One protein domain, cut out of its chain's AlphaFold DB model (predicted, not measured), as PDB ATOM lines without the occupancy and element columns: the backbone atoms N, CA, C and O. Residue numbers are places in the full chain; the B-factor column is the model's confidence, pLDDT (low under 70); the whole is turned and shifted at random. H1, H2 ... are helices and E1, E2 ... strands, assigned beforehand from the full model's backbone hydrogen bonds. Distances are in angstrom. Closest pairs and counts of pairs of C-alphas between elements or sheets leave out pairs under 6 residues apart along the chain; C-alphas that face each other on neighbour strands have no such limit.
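What this domain is: This is residues 41 to 56, 83 to 88 and 99 to 199 of the 248 residues of an uncharacterized protein of Tulasnella calospora MUT 4182 (UniProt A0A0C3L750). A small, twisted sheet of three strands, E2, E3 and E4, makes the core, with helices H4 and H5 packed on one face and H1 on the other, over edge strand E2. The short helices H2 and H3 lie beyond one end of the sheet, H6 sits at the other end, and strand E1 is set off beside H5. The printed part has 123 residues, with six named helices and four named strands in the order H1 E1 E2 H2 H3 H4 H5 E3 E4 H6. The sheet, in order E2 E3 E4, is mixed, and the class is mixed, helices and strands. The whole is compact, with a radius of gyration of the C-alphas of 15.0 A and spans of 45 by 42 by 25 A.

Where its parts are: In the sheet, E2 is residues 109 to 116, 23.2 A long; E3 is residues 171 to 177, 19.5 A; and E4 is residues 182 to 189, 20.9 A. E2 begins at C-alpha 109 (214.887, 240.343, 230.568). H1 is residues 41 to 52, 17.1 A, from C-alpha 41 (224.092, 228.723, 213.092). H4 is residues 145 to 155, 15.1 A, and H5 residues 157 to 166, 14.2 A. H2 is residues 118 to 122, H3 residues 127 to 130, and E1 residues 83 to 88, 16.5 A. H6, residues 190 to 198, ends at C-alpha 198 (210.948, 218.662, 235.759).

How they stand to each other: E2 and E3 are parallel at 26 degrees, with N 113 and O 173 2.9 A apart, within hydrogen-bond range. E3 and E4 form an antiparallel hairpin, with N 174 and O 186 at 2.8 A. E2, H2 to H5 and E3 make a strand-helix-strand unit, two parallel neighbour strands with helices between. There are three layers, helices on both faces of the sheet. H1 is on the sheet at a height of 8.1 A; its closest C-alphas to E2, Gly 44 and Thr 114, are 5.8 A apart. H5, at a height of 9.2 A, runs along the strands, at 20 degrees to E2 on the local plane. H4 is on the same face as H5. H5 and H6 touch, closest at the C-alphas of Asn 161 and Val 190, 6.2 A, at a steep tilt of 46 degrees, opposite ways. H6 only grazes the sheet, with residues 190 to 195. H2 and H3 only just touch, with 3 pairs of C-alphas within 8 A. E1 pairs with no named strand; its closest C-alpha to H5 is Ser 86, 6.3 A from that of Ile 166. In H1, H2, H4, H5 and H6 every O i to N i+4 pair is within hydrogen-bond range; H3 is too short for one.

The domain as a whole: The C-alphas of Ser 88 and Gln 129, the two farthest apart, are 46.5 A apart. Residues 57 to 82 and 89 to 98 are not printed; the C-alpha gaps are 25.5 A and 23.9 A. The link from H3 to H4 is long. The mean pLDDT of the printed part is 93.8, and no printed residue is under 70.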
ATOM      1  N   MET A  41     223.264 227.864 212.242       84.94
ATOM      2  CA  MET A  41     224.092 228.723 213.092       84.94
ATOM      3  C   MET A  41     224.047 230.167 212.590       84.94
ATOM      4  O   MET A  41     223.778 231.079 213.362       84.94
ATOM      5  N   TRP A  42     224.231 230.368 211.283       85.94
ATOM      6  CA  TRP A  42     224.135 231.697 210.679       85.94
ATOM      7  C   TRP A  42     222.729 232.279 210.743       85.94
ATOM      8  O   TRP A  42     222.575 233.464 211.025       85.94
ATOM      9  N   MET A  43     221.709 231.451 210.508       88.38
ATOM     10  CA  MET A  43     220.316 231.864 210.657       88.38
ATOM     11  C   MET A  43     220.014 232.284 212.092       88.38
ATOM     12  O   MET A  43     219.303 233.262 212.271       88.38
ATOM     13  N   GLY A  44     220.579 231.603 213.094       89.44
ATOM     14  CA  GLY A  44     220.469 231.991 214.499       89.44
ATOM     15  C   GLY A  44     220.935 233.421 214.738       89.44
ATOM     16  O   GLY A  44     220.129 234.267 215.116       89.44
ATOM     17  N   THR A  45     222.197 233.707 214.408       88.44
ATOM     18  CA  THR A  45     222.784 235.050 214.554       88.44
ATOM     19  C   THR A  45     222.029 236.106 213.743       88.44
ATOM     20  O   THR A  45     221.794 237.213 214.217       88.44
ATOM     21  N   MET A  46     221.633 235.783 212.509       91.75
ATOM     22  CA  MET A  46     220.913 236.723 211.650       91.75
ATOM     23  C   MET A  46     219.525 237.050 212.205       91.75
ATOM     24  O   MET A  46     219.137 238.216 212.227       91.75
ATOM     25  N   LEU A  47     218.776 236.036 212.646       94.19
ATOM     26  CA  LEU A  47     217.421 236.207 213.163       94.19
ATOM     27  C   LEU A  47     217.408 236.911 214.520       94.19
ATOM     28  O   LEU A  47     216.511 237.710 214.754       94.19
ATOM     29  N   GLU A  48     218.406 236.690 215.375       92.25
ATOM     30  CA  GLU A  48     218.576 237.474 216.603       92.25
ATOM     31  C   GLU A  48     218.674 238.972 216.272       92.25
ATOM     32  O   GLU A  48     217.889 239.772 216.776       92.25
ATOM     33  N   LYS A  49     219.550 239.365 215.335       91.75
ATOM     34  CA  LYS A  49     219.652 240.773 214.904       91.75
ATOM     35  C   LYS A  49     218.392 241.273 214.201       91.75
ATOM     36  O   LYS A  49     218.013 242.424 214.389       91.75
ATOM     37  N   PHE A  50     217.725 240.429 213.418       93.81
ATOM     38  CA  PHE A  50     216.469 240.779 212.750       93.81
ATOM     39  C   PHE A  50     215.339 241.081 213.736       93.81
ATOM     40  O   PHE A  50     214.541 241.980 213.493       93.81
ATOM     41  N   LEU A  51     215.275 240.338 214.843       93.88
ATOM     42  CA  LEU A  51     214.223 240.473 215.849       93.88
ATOM     43  C   LEU A  51     214.513 241.572 216.882       93.88
ATOM     44  O   LEU A  51     213.595 241.991 217.581       93.88
ATOM     45  N   THR A  52     215.757 242.050 216.969       91.75
ATOM     46  CA  THR A  52     216.187 243.044 217.972       91.75
ATOM     47  C   THR A  52     216.491 244.423 217.402       91.75
ATOM     48  O   THR A  52     216.375 245.422 218.112       91.75
ATOM     49  N   LEU A  53     216.870 244.521 216.126       91.44
ATOM     50  CA  LEU A  53     217.222 245.791 215.500       91.44
ATOM     51  C   LEU A  53     216.049 246.391 214.729       91.44
ATOM     52  O   LEU A  53     215.231 245.702 214.124       91.44
ATOM     53  N   ARG A  54     216.019 247.725 214.667       90.50
ATOM     54  CA  ARG A  54     215.082 248.439 213.790       90.50
ATOM     55  C   ARG A  54     215.339 248.052 212.326       90.50
ATOM     56  O   ARG A  54     216.509 247.979 211.941       90.50
ATOM     57  N   PRO A  55     214.298 247.933 211.476       90.38
ATOM     58  CA  PRO A  55     214.454 247.516 210.078       90.38
ATOM     59  C   PRO A  55     215.501 248.323 209.303       90.38
ATOM     60  O   PRO A  55     216.327 247.752 208.597       90.38
ATOM     61  N   LYS A  56     215.525 249.651 209.500       88.81
ATOM     62  CA  LYS A  56     216.511 250.548 208.877       88.81
ATOM     63  C   LYS A  56     217.952 250.131 209.193       88.81
ATOM     64  O   LYS A  56     218.775 250.078 208.290       88.81
ATOM     65  N   TYR A  83     225.434 242.230 229.874       90.44
ATOM     66  CA  TYR A  83     225.728 241.043 230.670       90.44
ATOM     67  C   TYR A  83     225.042 241.107 232.031       90.44
ATOM     68  O   TYR A  83     225.067 242.140 232.699       90.44
ATOM     69  N   GLN A  84     224.504 239.969 232.465       90.44
ATOM     70  CA  GLN A  84     224.112 239.727 233.847       90.44
ATOM     71  C   GLN A  84     225.163 238.841 234.512       90.44
ATOM     72  O   GLN A  84     225.559 237.809 233.963       90.44
ATOM     73  N   TYR A  85     225.570 239.228 235.717       90.38
ATOM     74  CA  TYR A  85     226.439 238.424 236.564       90.38
ATOM     75  C   TYR A  85     225.623 237.803 237.694       90.38
ATOM     76  O   TYR A  85     224.771 238.460 238.297       90.38
ATOM     77  N   SER A  86     225.881 236.533 237.971       88.62
ATOM     78  CA  SER A  86     225.313 235.795 239.096       88.62
ATOM     79  C   SER A  86     226.424 235.072 239.843       88.62
ATOM     80  O   SER A  86     227.473 234.765 239.280       88.62
ATOM     81  N   THR A  87     226.225 234.838 241.135       88.56
ATOM     82  CA  THR A  87     227.218 234.177 241.981       88.56
ATOM     83  C   THR A  87     226.652 232.890 242.565       88.56
ATOM     84  O   THR A  87     225.478 232.815 242.923       88.56
ATOM     85  N   SER A  88     227.497 231.868 242.663       81.88
ATOM     86  CA  SER A  88     227.229 230.659 243.443       81.88
ATOM     87  C   SER A  88     228.492 230.282 244.185       81.88
ATOM     88  O   SER A  88     229.467 229.925 243.543       81.88
ATOM     89  N   CYS A  99     217.438 240.623 225.181       92.88
ATOM     90  CA  CYS A  99     216.290 241.530 225.172       92.88
ATOM     91  C   CYS A  99     215.759 241.879 226.562       92.88
ATOM     92  O   CYS A  99     215.934 241.142 227.531       92.88
ATOM     93  N   VAL A 100     215.031 242.997 226.627       94.00
ATOM     94  CA  VAL A 100     214.268 243.434 227.800       94.00
ATOM     95  C   VAL A 100     212.928 244.039 227.370       94.00
ATOM     96  O   VAL A 100     212.873 244.841 226.438       94.00
ATOM     97  N   ASP A 101     211.843 243.671 228.052       94.06
ATOM     98  CA  ASP A 101     210.509 244.248 227.861       94.06
ATOM     99  C   ASP A 101     209.788 244.406 229.209       94.06
ATOM    100  O   ASP A 101     209.671 243.462 229.988       94.06
ATOM    101  N   LYS A 102     209.266 245.608 229.478       94.69
ATOM    102  CA  LYS A 102     208.622 245.962 230.758       94.69
ATOM    103  C   LYS A 102     207.295 245.241 231.015       94.69
ATOM    104  O   LYS A 102     206.779 245.314 232.125       94.69
ATOM    105  N   ARG A 103     206.704 244.613 229.995       93.12
ATOM    106  CA  ARG A 103     205.454 243.844 230.126       93.12
ATOM    107  C   ARG A 103     205.688 242.458 230.723       93.12
ATOM    108  O   ARG A 103     204.729 241.826 231.151       93.12
ATOM    109  N   LEU A 104     206.933 241.978 230.716       92.19
ATOM    110  CA  LEU A 104     207.308 240.697 231.300       92.19
ATOM    111  C   LEU A 104     207.580 240.840 232.806       92.19
ATOM    112  O   LEU A 104     207.995 241.909 233.257       92.19
ATOM    113  N   PRO A 105     207.355 239.775 233.596       88.50
ATOM    114  CA  PRO A 105     207.586 239.804 235.035       88.50
ATOM    115  C   PRO A 105     209.077 239.929 235.390       88.50
ATOM    116  O   PRO A 105     209.969 239.700 234.570       88.50
ATOM    117  N   GLY A 106     209.352 240.246 236.659       86.75
ATOM    118  CA  GLY A 106     210.711 240.290 237.202       86.75
ATOM    119  C   GLY A 106     211.564 241.396 236.577       86.75
ATOM    120  O   GLY A 106     211.169 242.558 236.559       86.75
ATOM    121  N   THR A 107     212.749 241.035 236.080       88.19
ATOM    122  CA  THR A 107     213.674 241.967 235.408       88.19
ATOM    123  C   THR A 107     213.174 242.415 234.030       88.19
ATOM    124  O   THR A 107     213.725 243.349 233.452       88.19
ATOM    125  N   GLY A 108     212.162 241.734 233.479       93.25
ATOM    126  CA  GLY A 108     211.704 241.913 232.103       93.25
ATOM    127  C   GLY A 108     212.692 241.402 231.047       93.25
ATOM    128  O   GLY A 108     212.419 241.520 229.854       93.25
ATOM    129  N   VAL A 109     213.839 240.853 231.459       95.69
ATOM    130  CA  VAL A 109     214.887 240.343 230.568       95.69
ATOM    131  C   VAL A 109     214.496 238.966 230.042       95.69
ATOM    132  O   VAL A 109     213.998 238.129 230.796       95.69
ATOM    133  N   PHE A 110     214.736 238.705 228.762       95.88
ATOM    134  CA  PHE A 110     214.500 237.401 228.145       95.88
ATOM    135  C   PHE A 110     215.479 237.143 227.003       95.88
ATOM    136  O   PHE A 110     216.020 238.074 226.404       95.88
ATOM    137  N   ASP A 111     215.666 235.865 226.690       95.25
ATOM    138  CA  ASP A 111     216.533 235.430 225.596       95.25
ATOM    139  C   ASP A 111     215.732 235.196 224.315       95.25
ATOM    140  O   ASP A 111     214.618 234.664 224.369       95.25
ATOM    141  N   ILE A 112     216.299 235.507 223.150       95.44
ATOM    142  CA  ILE A 112     215.698 235.140 221.868       95.44
ATOM    143  C   ILE A 112     216.316 233.833 221.403       95.44
ATOM    144  O   ILE A 112     217.516 233.712 221.176       95.44
ATOM    145  N   LYS A 113     215.470 232.832 221.162       95.25
ATOM    146  CA  LYS A 113     215.904 231.568 220.568       95.25
ATOM    147  C   LYS A 113     215.183 231.332 219.262       95.25
ATOM    148  O   LYS A 113     213.963 231.400 219.172       95.25
ATOM    149  N   THR A 114     215.939 230.995 218.233       95.25
ATOM    150  CA  THR A 114     215.372 230.635 216.938       95.25
ATOM    151  C   THR A 114     215.355 229.123 216.809       95.25
ATOM    152  O   THR A 114     216.283 228.418 217.221       95.25
ATOM    153  N   ARG A 115     214.256 228.601 216.272       93.75
ATOM    154  CA  ARG A 115     214.068 227.167 216.106       93.75
ATOM    155  C   ARG A 115     213.645 226.859 214.685       93.75
ATOM    156  O   ARG A 115     212.528 227.155 214.268       93.75
ATOM    157  N   ALA A 116     214.548 226.206 213.966       95.19
ATOM    158  CA  ALA A 116     214.211 225.600 212.696       95.19
ATOM    159  C   ALA A 116     213.185 224.477 212.910       95.19
ATOM    160  O   ALA A 116     213.278 223.728 213.889       95.19
ATOM    161  N   THR A 117     212.228 224.351 211.995       95.94
ATOM    162  CA  THR A 117     211.227 223.280 212.022       95.94
ATOM    163  C   THR A 117     211.862 221.894 212.032       95.94
ATOM    164  O   THR A 117     212.995 221.704 211.576       95.94
ATOM    165  N   LEU A 118     211.104 220.908 212.517       94.00
ATOM    166  CA  LEU A 118     211.442 219.485 212.495       94.00
ATOM    167  C   LEU A 118     212.085 219.071 211.163       94.00
ATOM    168  O   LEU A 118     213.202 218.558 211.163       94.00
ATOM    169  N   ALA A 119     211.427 219.356 210.036       94.12
ATOM    170  CA  ALA A 119     211.916 218.974 208.712       94.12
ATOM    171  C   ALA A 119     213.330 219.509 208.428       94.12
ATOM    172  O   ALA A 119     214.208 218.755 208.015       94.12
ATOM    173  N   VAL A 120     213.586 220.787 208.721       93.12
ATOM    174  CA  VAL A 120     214.902 221.409 208.504       93.12
ATOM    175  C   VAL A 120     215.954 220.849 209.466       93.12
ATOM    176  O   VAL A 120     217.115 220.688 209.092       93.12
ATOM    177  N   ARG A 121     215.576 220.551 210.715       90.56
ATOM    178  CA  ARG A 121     216.495 219.981 211.716       90.56
ATOM    179  C   ARG A 121     216.926 218.558 211.363       90.56
ATOM    180  O   ARG A 121     218.074 218.210 211.633       90.56
ATOM    181  N   HIS A 122     216.026 217.766 210.781       88.69
ATOM    182  CA  HIS A 122     216.298 216.384 210.390       88.69
ATOM    183  C   HIS A 122     216.974 216.260 209.022       88.69
ATOM    184  O   HIS A 122     217.757 215.333 208.839       88.69
ATOM    185  N   ASP A 123     216.752 217.206 208.105       87.19
ATOM    186  CA  ASP A 123     217.420 217.239 206.803       87.19
ATOM    187  C   ASP A 123     218.117 218.584 206.551       87.19
ATOM    188  O   ASP A 123     217.684 219.449 205.784       87.19
ATOM    189  N   ARG A 124     219.252 218.756 207.232       82.81
ATOM    190  CA  ARG A 124     220.063 219.981 207.169       82.81
ATOM    191  C   ARG A 124     220.819 220.142 205.852       82.81
ATOM    192  O   ARG A 124     221.339 221.226 205.597       82.81
ATOM    193  N   LEU A 125     220.924 219.088 205.041       85.19
ATOM    194  CA  LEU A 125     221.589 219.145 203.738       85.19
ATOM    195  C   LEU A 125     220.614 219.578 202.635       85.19
ATOM    196  O   LEU A 125     221.040 220.272 201.712       85.19
ATOM    197  N   ASN A 126     219.318 219.275 202.775       88.06
ATOM    198  CA  ASN A 126     218.269 219.651 201.820       88.06
ATOM    199  C   ASN A 126     217.332 220.741 202.366       88.06
ATOM    200  O   ASN A 126     216.107 220.656 202.270       88.06
ATOM    201  N   VAL A 127     217.912 221.816 202.913       87.19
ATOM    202  CA  VAL A 127     217.159 222.918 203.543       87.19
ATOM    203  C   VAL A 127     216.099 223.528 202.620       87.19
ATOM    204  O   VAL A 127     215.018 223.882 203.085       87.19
ATOM    205  N   LYS A 128     216.361 223.609 201.310       89.19
ATOM    206  CA  LYS A 128     215.401 224.157 200.340       89.19
ATOM    207  C   LYS A 128     214.122 223.314 200.275       89.19
ATOM    208  O   LYS A 128     213.032 223.871 200.329       89.19
ATOM    209  N   GLN A 129     214.244 221.994 200.200       91.75
ATOM    210  CA  GLN A 129     213.110 221.071 200.190       91.75
ATOM    211  C   GLN A 129     212.429 221.046 201.562       91.75
ATOM    212  O   GLN A 129     211.210 221.179 201.649       91.75
ATOM    213  N   ALA A 130     213.217 220.978 202.638       91.25
ATOM    214  CA  ALA A 130     212.708 220.991 204.006       91.25
ATOM    215  C   ALA A 130     211.946 222.285 204.361       91.25
ATOM    216  O   ALA A 130     211.073 222.268 205.229       91.25
ATOM    217  N   SER A 131     212.221 223.394 203.662       92.69
ATOM    218  CA  SER A 131     211.503 224.662 203.831       92.69
ATOM    219  C   SER A 131     210.035 224.622 203.383       92.69
ATOM    220  O   SER A 131     209.275 225.528 203.717       92.69
ATOM    221  N   ALA A 132     209.602 223.570 202.678       93.94
ATOM    222  CA  ALA A 132     208.191 223.369 202.351       93.94
ATOM    223  C   ALA A 132     207.342 223.041 203.594       93.94
ATOM    224  O   ALA A 132     206.164 223.393 203.642       93.94
ATOM    225  N   TYR A 133     207.939 222.423 204.620       95.50
ATOM    226  CA  TYR A 133     207.250 222.142 205.876       95.50
ATOM    227  C   TYR A 133     206.883 223.448 206.593       95.50
ATOM    228  O   TYR A 133     207.700 224.369 206.736       95.50
ATOM    229  N   THR A 134     205.650 223.510 207.084       96.31
ATOM    230  CA  THR A 134     205.095 224.668 207.786       96.31
ATOM    231  C   THR A 134     204.380 224.222 209.058       96.31
ATOM    232  O   THR A 134     204.068 223.050 209.234       96.31
ATOM    233  N   ILE A 135     204.136 225.161 209.968       96.56
ATOM    234  CA  ILE A 135     203.296 224.933 211.144       96.56
ATOM    235  C   ILE A 135     201.930 225.531 210.819       96.56
ATOM    236  O   ILE A 135     201.850 226.715 210.497       96.56
ATOM    237  N   ILE A 136     200.883 224.710 210.834       96.44
ATOM    238  CA  ILE A 136     199.512 225.121 210.472       96.44
ATOM    239  C   ILE A 136     198.503 224.880 211.591       96.44
ATOM    240  O   ILE A 136     197.359 225.310 211.491       96.44
ATOM    241  N   LYS A 137     198.911 224.197 212.663       96.56
ATOM    242  CA  LYS A 137     198.048 223.881 213.803       96.56
ATOM    243  C   LYS A 137     198.785 224.051 215.124       96.56
ATOM    244  O   LYS A 137     200.011 224.063 215.185       96.56
ATOM    245  N   GLN A 138     198.026 224.181 216.203       95.75
ATOM    246  CA  GLN A 138     198.591 224.259 217.550       95.75
ATOM    247  C   GLN A 138     199.019 222.874 218.049       95.75
ATOM    248  O   GLN A 138     200.140 222.721 218.529       95.75
ATOM    249  N   HIS A 139     198.175 221.862 217.833       97.44
ATOM    250  CA  HIS A 139     198.333 220.509 218.375       97.44
ATOM    251  C   HIS A 139     198.452 219.445 217.276       97.44
ATOM    252  O   HIS A 139     197.962 219.621 216.159       97.44
ATOM    253  N   GLY A 140     199.103 218.325 217.584       96.69
ATOM    254  CA  GLY A 140     199.243 217.153 216.719       96.69
ATOM    255  C   GLY A 140     200.692 216.705 216.522       96.69
ATOM    256  O   GLY A 140     201.636 217.361 216.944       96.69
ATOM    257  N   LEU A 141     200.877 215.581 215.828       94.56
ATOM    258  CA  LEU A 141     202.188 214.921 215.698       94.56
ATOM    259  C   LEU A 141     203.146 215.553 214.676       94.56
ATOM    260  O   LEU A 141     204.348 215.301 214.730       94.56
ATOM    261  N   PHE A 142     202.619 216.342 213.743       94.25
ATOM    262  CA  PHE A 142     203.345 216.979 212.640       94.25
ATOM    263  C   PHE A 142     202.744 218.347 212.369       94.25
ATOM    264  O   PHE A 142     201.571 218.534 212.665       94.25
ATOM    265  N   GLU A 143     203.508 219.264 211.783       95.94
ATOM    266  CA  GLU A 143     203.067 220.606 211.364       95.94
ATOM    267  C   GLU A 143     202.393 221.411 212.487       95.94
ATOM    268  O   GLU A 143     201.516 222.243 212.240       95.94
ATOM    269  N   SER A 144     202.790 221.149 213.736       97.44
ATOM    270  CA  SER A 144     202.185 221.715 214.937       97.44
ATOM    271  C   SER A 144     203.212 222.371 215.859       97.44
ATOM    272  O   SER A 144     204.366 221.940 215.925       97.44
ATOM    273  N   PHE A 145     202.781 223.379 216.621       96.81
ATOM    274  CA  PHE A 145     203.604 223.948 217.694       96.81
ATOM    275  C   PHE A 145     203.888 222.921 218.796       96.81
ATOM    276  O   PHE A 145     205.023 222.828 219.259       96.81
ATOM    277  N   GLU A 146     202.900 222.097 219.154       96.62
ATOM    278  CA  GLU A 146     203.056 221.003 220.118       96.62
ATOM    279  C   GLU A 146     204.202 220.065 219.735       96.62
ATOM    280  O   GLU A 146     205.025 219.721 220.585       96.62
ATOM    281  N   ARG A 147     204.323 219.701 218.452       96.75
ATOM    282  CA  ARG A 147     205.414 218.834 218.010       96.75
ATOM    283  C   ARG A 147     206.773 219.513 218.145       96.75
ATOM    284  O   ARG A 147     207.743 218.876 218.563       96.75
ATOM    285  N   GLU A 148     206.863 220.791 217.787       97.12
ATOM    286  CA  GLU A 148     208.114 221.540 217.897       97.12
ATOM    287  C   GLU A 148     208.538 221.749 219.359       97.12
ATOM    288  O   GLU A 148     209.740 221.690 219.646       97.12
ATOM    289  N   ILE A 149     207.575 221.938 220.270       96.88
ATOM    290  CA  ILE A 149     207.787 221.991 221.723       96.88
ATOM    291  C   ILE A 149     208.217 220.633 222.271       96.88
ATOM    292  O   ILE A 149     209.223 220.564 222.974       96.88
ATOM    293  N   TYR A 150     207.534 219.548 221.903       96.38
ATOM    294  CA  TYR A 150     207.893 218.191 222.326       96.38
ATOM    295  C   TYR A 150     209.358 217.869 222.002       96.38
ATOM    296  O   TYR A 150     210.130 217.417 222.853       96.38
ATOM    297  N   ASP A 151     209.780 218.176 220.777       95.19
ATOM    298  CA  ASP A 151     211.173 218.023 220.378       95.19
ATOM    299  C   ASP A 151     212.110 218.972 221.137       95.19
ATOM    300  O   ASP A 151     213.249 218.605 221.427       95.19
ATOM    301  N   LEU A 152     211.676 220.207 221.409       95.94
ATOM    302  CA  LEU A 152     212.492 221.205 222.101       95.94
ATOM    303  C   LEU A 152     212.835 220.743 223.516       95.94
ATOM    304  O   LEU A 152     214.016 220.776 223.882       95.94
ATOM    305  N   VAL A 153     211.831 220.265 224.257       96.75
ATOM    306  CA  VAL A 153     211.966 219.716 225.615       96.75
ATOM    307  C   VAL A 153     213.012 218.603 225.643       96.75
ATOM    308  O   VAL A 153     213.898 218.607 226.493       96.75
ATOM    309  N   ARG A 154     212.990 217.711 224.649       93.19
ATOM    310  CA  ARG A 154     213.913 216.568 224.551       93.19
ATOM    311  C   ARG A 154     215.314 216.918 224.047       93.19
ATOM    312  O   ARG A 154     216.209 216.085 224.163       93.19
ATOM    313  N   SER A 155     215.506 218.094 223.445       89.88
ATOM    314  CA  SER A 155     216.768 218.444 222.780       89.88
ATOM    315  C   SER A 155     217.552 219.564 223.460       89.88
ATOM    316  O   SER A 155     218.737 219.411 223.741       89.88
ATOM    317  N   ALA A 156     216.929 220.727 223.654       93.00
ATOM    318  CA  ALA A 156     217.653 221.969 223.944       93.00
ATOM    319  C   ALA A 156     217.041 222.777 225.089       93.00
ATOM    320  O   ALA A 156     217.724 223.649 225.618       93.00
ATOM    321  N   MET A 157     215.809 222.462 225.510       96.56
ATOM    322  CA  MET A 157     215.103 223.224 226.541       96.56
ATOM    323  C   MET A 157     215.897 223.317 227.844       96.56
ATOM    324  O   MET A 157     215.969 224.392 228.422       96.56
ATOM    325  N   ILE A 158     216.566 222.239 228.269       95.81
ATOM    326  CA  ILE A 158     217.384 222.267 229.491       95.81
ATOM    327  C   ILE A 158     218.515 223.301 229.416       95.81
ATOM    328  O   ILE A 158     218.790 223.987 230.396       95.81
ATOM    329  N   LYS A 159     219.125 223.482 228.237       93.06
ATOM    330  CA  LYS A 159     220.176 224.488 228.028       93.06
ATOM    331  C   LYS A 159     219.601 225.896 228.136       93.06
ATOM    332  O   LYS A 159     220.208 226.753 228.763       93.06
ATOM    333  N   TYR A 160     218.428 226.115 227.544       96.12
ATOM    334  CA  TYR A 160     217.755 227.411 227.574       96.12
ATOM    335  C   TYR A 160     217.268 227.764 228.982       96.12
ATOM    336  O   TYR A 160     217.473 228.887 229.428       96.12
ATOM    337  N   ASN A 161     216.717 226.792 229.712       97.19
ATOM    338  CA  ASN A 161     216.304 226.956 231.102       97.19
ATOM    339  C   ASN A 161     217.493 227.338 232.000       97.19
ATOM    340  O   ASN A 161     217.412 228.318 232.735       97.19
ATOM    341  N   PHE A 162     218.626 226.636 231.885       94.94
ATOM    342  CA  PHE A 162     219.826 226.958 232.665       94.94
ATOM    343  C   PHE A 162     220.405 228.326 232.289       94.94
ATOM    344  O   PHE A 162     220.776 229.088 233.179       94.94
ATOM    345  N   GLN A 163     220.441 228.676 231.000       93.25
ATOM    346  CA  GLN A 163     220.898 229.995 230.555       93.25
ATOM    347  C   GLN A 163     220.012 231.121 231.108       93.25
ATOM    348  O   GLN A 163     220.535 232.116 231.613       93.25
ATOM    349  N   ALA A 164     218.688 230.941 231.067       95.12
ATOM    350  CA  ALA A 164     217.736 231.899 231.617       95.12
ATOM    351  C   ALA A 164     217.942 232.093 233.126       95.12
ATOM    352  O   ALA A 164     217.976 233.224 233.602       95.12
ATOM    353  N   ARG A 165     218.178 231.008 233.872       94.31
ATOM    354  CA  ARG A 165     218.459 231.058 235.316       94.31
ATOM    355  C   ARG A 165     219.767 231.776 235.637       94.31
ATOM    356  O   ARG A 165     219.771 232.684 236.461       94.31
ATOM    357  N   ILE A 166     220.858 231.422 234.954       92.81
ATOM    358  CA  ILE A 166     222.169 232.067 235.143       92.81
ATOM    359  C   ILE A 166     222.090 233.567 234.828       92.81
ATOM    360  O   ILE A 166     222.699 234.378 235.527       92.81
ATOM    361  N   GLY A 167     221.325 233.935 233.796       93.06
ATOM    362  CA  GLY A 167     221.108 235.320 233.384       93.06
ATOM    363  C   GLY A 167     219.988 236.059 234.110       93.06
ATOM    364  O   GLY A 167     219.686 237.176 233.706       93.06
ATOM    365  N   ASN A 168     219.365 235.468 235.138       93.50
ATOM    366  CA  ASN A 168     218.207 236.037 235.840       93.50
ATOM    367  C   ASN A 168     217.122 236.582 234.881       93.50
ATOM    368  O   ASN A 168     216.604 237.696 235.031       93.50
ATOM    369  N   MET A 169     216.838 235.800 233.840       94.88
ATOM    370  CA  MET A 169     215.882 236.113 232.787       94.88
ATOM    371  C   MET A 169     214.500 235.570 233.163       94.88
ATOM    372  O   MET A 169     214.379 234.488 233.736       94.88
ATOM    373  N   ALA A 170     213.443 236.280 232.775       96.19
ATOM    374  CA  ALA A 170     212.059 235.855 232.977       96.19
ATOM    375  C   ALA A 170     211.692 234.609 232.144       96.19
ATOM    376  O   ALA A 170     210.808 233.837 232.518       96.19
ATOM    377  N   GLY A 171     212.364 234.401 231.010       96.50
ATOM    378  CA  GLY A 171     212.097 233.288 230.108       96.50
ATOM    379  C   GLY A 171     212.814 233.427 228.772       96.50
ATOM    380  O   GLY A 171     213.802 234.153 228.649       96.50
ATOM    381  N   ILE A 172     212.285 232.739 227.764       97.00
ATOM    382  CA  ILE A 172     212.766 232.796 226.383       97.00
ATOM    383  C   ILE A 172     211.632 233.132 225.418       97.00
ATOM    384  O   ILE A 172     210.475 232.762 225.622       97.00
ATOM    385  N   PHE A 173     211.986 233.785 224.319       96.94
ATOM    386  CA  PHE A 173     211.105 234.042 223.192       96.94
ATOM    387  C   PHE A 173     211.555 233.206 221.994       96.94
ATOM    388  O   PHE A 173     212.611 233.437 221.399       96.94
ATOM    389  N   LEU A 174     210.759 232.194 221.662       97.12
ATOM    390  CA  LEU A 174     211.006 231.279 220.558       97.12
ATOM    391  C   LEU A 174     210.484 231.867 219.249       97.12
ATOM    392  O   LEU A 174     209.302 232.180 219.141       97.12
ATOM    393  N   ALA A 175     211.337 231.930 218.231       97.56
ATOM    394  CA  ALA A 175     210.963 232.229 216.854       97.56
ATOM    395  C   ALA A 175     211.082 230.964 215.991       97.56
ATOM    396  O   ALA A 175     212.189 230.497 215.696       97.56
ATOM    397  N   TYR A 176     209.947 230.407 215.572       97.62
ATOM    398  CA  TYR A 176     209.911 229.229 214.704       97.62
ATOM    399  C   TYR A 176     210.100 229.643 213.251       97.62
ATOM    400  O   TYR A 176     209.449 230.571 212.778       97.62
ATOM    401  N   HIS A 177     210.952 228.940 212.512       97.00
ATOM    402  CA  HIS A 177     211.185 229.229 211.100       97.00
ATOM    403  C   HIS A 177     211.455 227.959 210.301       97.00
ATOM    404  O   HIS A 177     211.966 226.972 210.817       97.00
ATOM    405  N   ASN A 178     211.185 227.996 209.002       95.50
ATOM    406  CA  ASN A 178     211.584 226.932 208.075       95.50
ATOM    407  C   ASN A 178     212.730 227.373 207.150       95.50
ATOM    408  O   ASN A 178     212.926 226.794 206.090       95.50
ATOM    409  N   THR A 179     213.476 228.409 207.560       92.75
ATOM    410  CA  THR A 179     214.555 229.120 206.825       92.75
ATOM    411  C   THR A 179     214.100 230.010 205.673       92.75
ATOM    412  O   THR A 179     214.797 230.973 205.372       92.75
ATOM    413  N   ALA A 180     212.925 229.757 205.095       93.56
ATOM    414  CA  ALA A 180     212.314 230.642 204.106       93.56
ATOM    415  C   ALA A 180     211.424 231.714 204.759       93.56
ATOM    416  O   ALA A 180     211.384 232.852 204.300       93.56
ATOM    417  N   LYS A 181     210.720 231.356 205.839       94.69
ATOM    418  CA  LYS A 181     209.810 232.240 206.579       94.69
ATOM    419  C   LYS A 181     209.836 231.966 208.080       94.69
ATOM    420  O   LYS A 181     210.122 230.846 208.517       94.69
ATOM    421  N   ILE A 182     209.497 232.995 208.854       97.00
ATOM    422  CA  ILE A 182     209.094 232.852 210.254       97.00
ATOM    423  C   ILE A 182     207.648 232.347 210.266       97.00
ATOM    424  O   ILE A 182     206.803 232.842 209.524       97.00
ATOM    425  N   LEU A 183     207.389 231.320 211.067       97.38
ATOM    426  CA  LEU A 183     206.115 230.601 211.127       97.38
ATOM    427  C   LEU A 183     205.272 230.996 212.334       97.38
ATOM    428  O   LEU A 183     204.064 230.796 212.334       97.38
ATOM    429  N   GLY A 184     205.911 231.533 213.366       96.44
ATOM    430  CA  GLY A 184     205.241 231.956 214.577       96.44
ATOM    431  C   GLY A 184     206.223 232.169 215.707       96.44
ATOM    432  O   GLY A 184     207.421 231.889 215.585       96.44
ATOM    433  N   PHE A 185     205.679 232.654 216.813       96.00
ATOM    434  CA  PHE A 185     206.429 232.965 218.011       96.00
ATOM    435  C   PHE A 185     205.767 232.339 219.227       96.00
ATOM    436  O   PHE A 185     204.545 232.205 219.268       96.00
ATOM    437  N   GLN A 186     206.573 231.986 220.219       95.88
ATOM    438  CA  GLN A 186     206.080 231.508 221.502       95.88
ATOM    439  C   GLN A 186     206.986 232.010 222.615       95.88
ATOM    440  O   GLN A 186     208.190 231.775 222.595       95.88
ATOM    441  N   TYR A 187     206.400 232.684 223.595       96.12
ATOM    442  CA  TYR A 187     207.090 232.964 224.843       96.12
ATOM    443  C   TYR A 187     206.955 231.758 225.775       96.12
ATOM    444  O   TYR A 187     205.867 231.194 225.884       96.12
ATOM    445  N   LEU A 188     208.053 231.373 226.423       97.06
ATOM    446  CA  LEU A 188     208.071 230.385 227.497       97.06
ATOM    447  C   LEU A 188     208.751 231.012 228.709       97.06
ATOM    448  O   LEU A 188     209.932 231.372 228.642       97.06
ATOM    449  N   SER A 189     208.020 231.125 229.812       97.06
ATOM    450  CA  SER A 189     208.606 231.531 231.087       97.06
ATOM    451  C   SER A 189     209.558 230.451 231.618       97.06
ATOM    452  O   SER A 189     209.528 229.293 231.187       97.06
ATOM    453  N   VAL A 190     210.413 230.810 232.580       97.06
ATOM    454  CA  VAL A 190     211.221 229.809 233.303       97.06
ATOM    455  C   VAL A 190     210.330 228.744 233.951       97.06
ATOM    456  O   VAL A 190     210.652 227.561 233.862       97.06
ATOM    457  N   GLU A 191     209.182 229.136 234.507       97.19
ATOM    458  CA  GLU A 191     208.204 228.227 235.115       97.19
ATOM    459  C   GLU A 191     207.567 227.261 234.100       97.19
ATOM    460  O   GLU A 191     207.453 226.064 234.386       97.19
ATOM    461  N   ASP A 192     207.235 227.732 232.892       97.62
ATOM    462  CA  ASP A 192     206.758 226.863 231.805       97.62
ATOM    463  C   ASP A 192     207.821 225.816 231.455       97.62
ATOM    464  O   ASP A 192     207.535 224.618 231.367       97.62
ATOM    465  N   MET A 193     209.074 226.260 231.295       98.12
ATOM    466  CA  MET A 193     210.193 225.370 230.989       98.12
ATOM    467  C   MET A 193     210.432 224.349 232.107       98.12
ATOM    468  O   MET A 193     210.667 223.178 231.811       98.12
ATOM    469  N   ASP A 194     210.352 224.759 233.374       98.12
ATOM    470  CA  ASP A 194     210.524 223.856 234.514       98.12
ATOM    471  C   ASP A 194     209.408 222.825 234.609       98.12
ATOM    472  O   ASP A 194     209.665 221.656 234.893       98.12
ATOM    473  N   THR A 195     208.170 223.238 234.353       98.12
ATOM    474  CA  THR A 195     207.025 222.328 234.348       98.12
ATOM    475  C   THR A 195     207.189 221.277 233.253       98.12
ATOM    476  O   THR A 195     207.012 220.088 233.511       98.12
ATOM    477  N   MET A 196     207.626 221.682 232.056       97.56
ATOM    478  CA  MET A 196     207.877 220.759 230.943       97.56
ATOM    479  C   MET A 196     209.078 219.826 231.173       97.56
ATOM    480  O   MET A 196     209.057 218.687 230.708       97.56
ATOM    481  N   LEU A 197     210.136 220.295 231.844       97.56
ATOM    482  CA  LEU A 197     211.374 219.531 232.055       97.56
ATOM    483  C   LEU A 197     211.348 218.659 233.314       97.56
ATOM    484  O   LEU A 197     211.865 217.544 233.306       97.56
ATOM    485  N   PHE A 198     210.793 219.188 234.400       97.12
ATOM    486  CA  PHE A 198     210.948 218.662 235.759       97.12
ATOM    487  C   PHE A 198     209.606 218.451 236.475       97.12
ATOM    488  O   PHE A 198     209.587 218.024 237.628       97.12
ATOM    489  N   GLY A 199     208.482 218.758 235.818       97.19
ATOM    490  CA  GLY A 199     207.128 218.586 236.349       97.19
ATOM    491  C   GLY A 199     206.663 219.684 237.311       97.19
ATOM    492  O   GLY A 199     205.485 219.719 237.649       97.19
TER     493      GLY A 199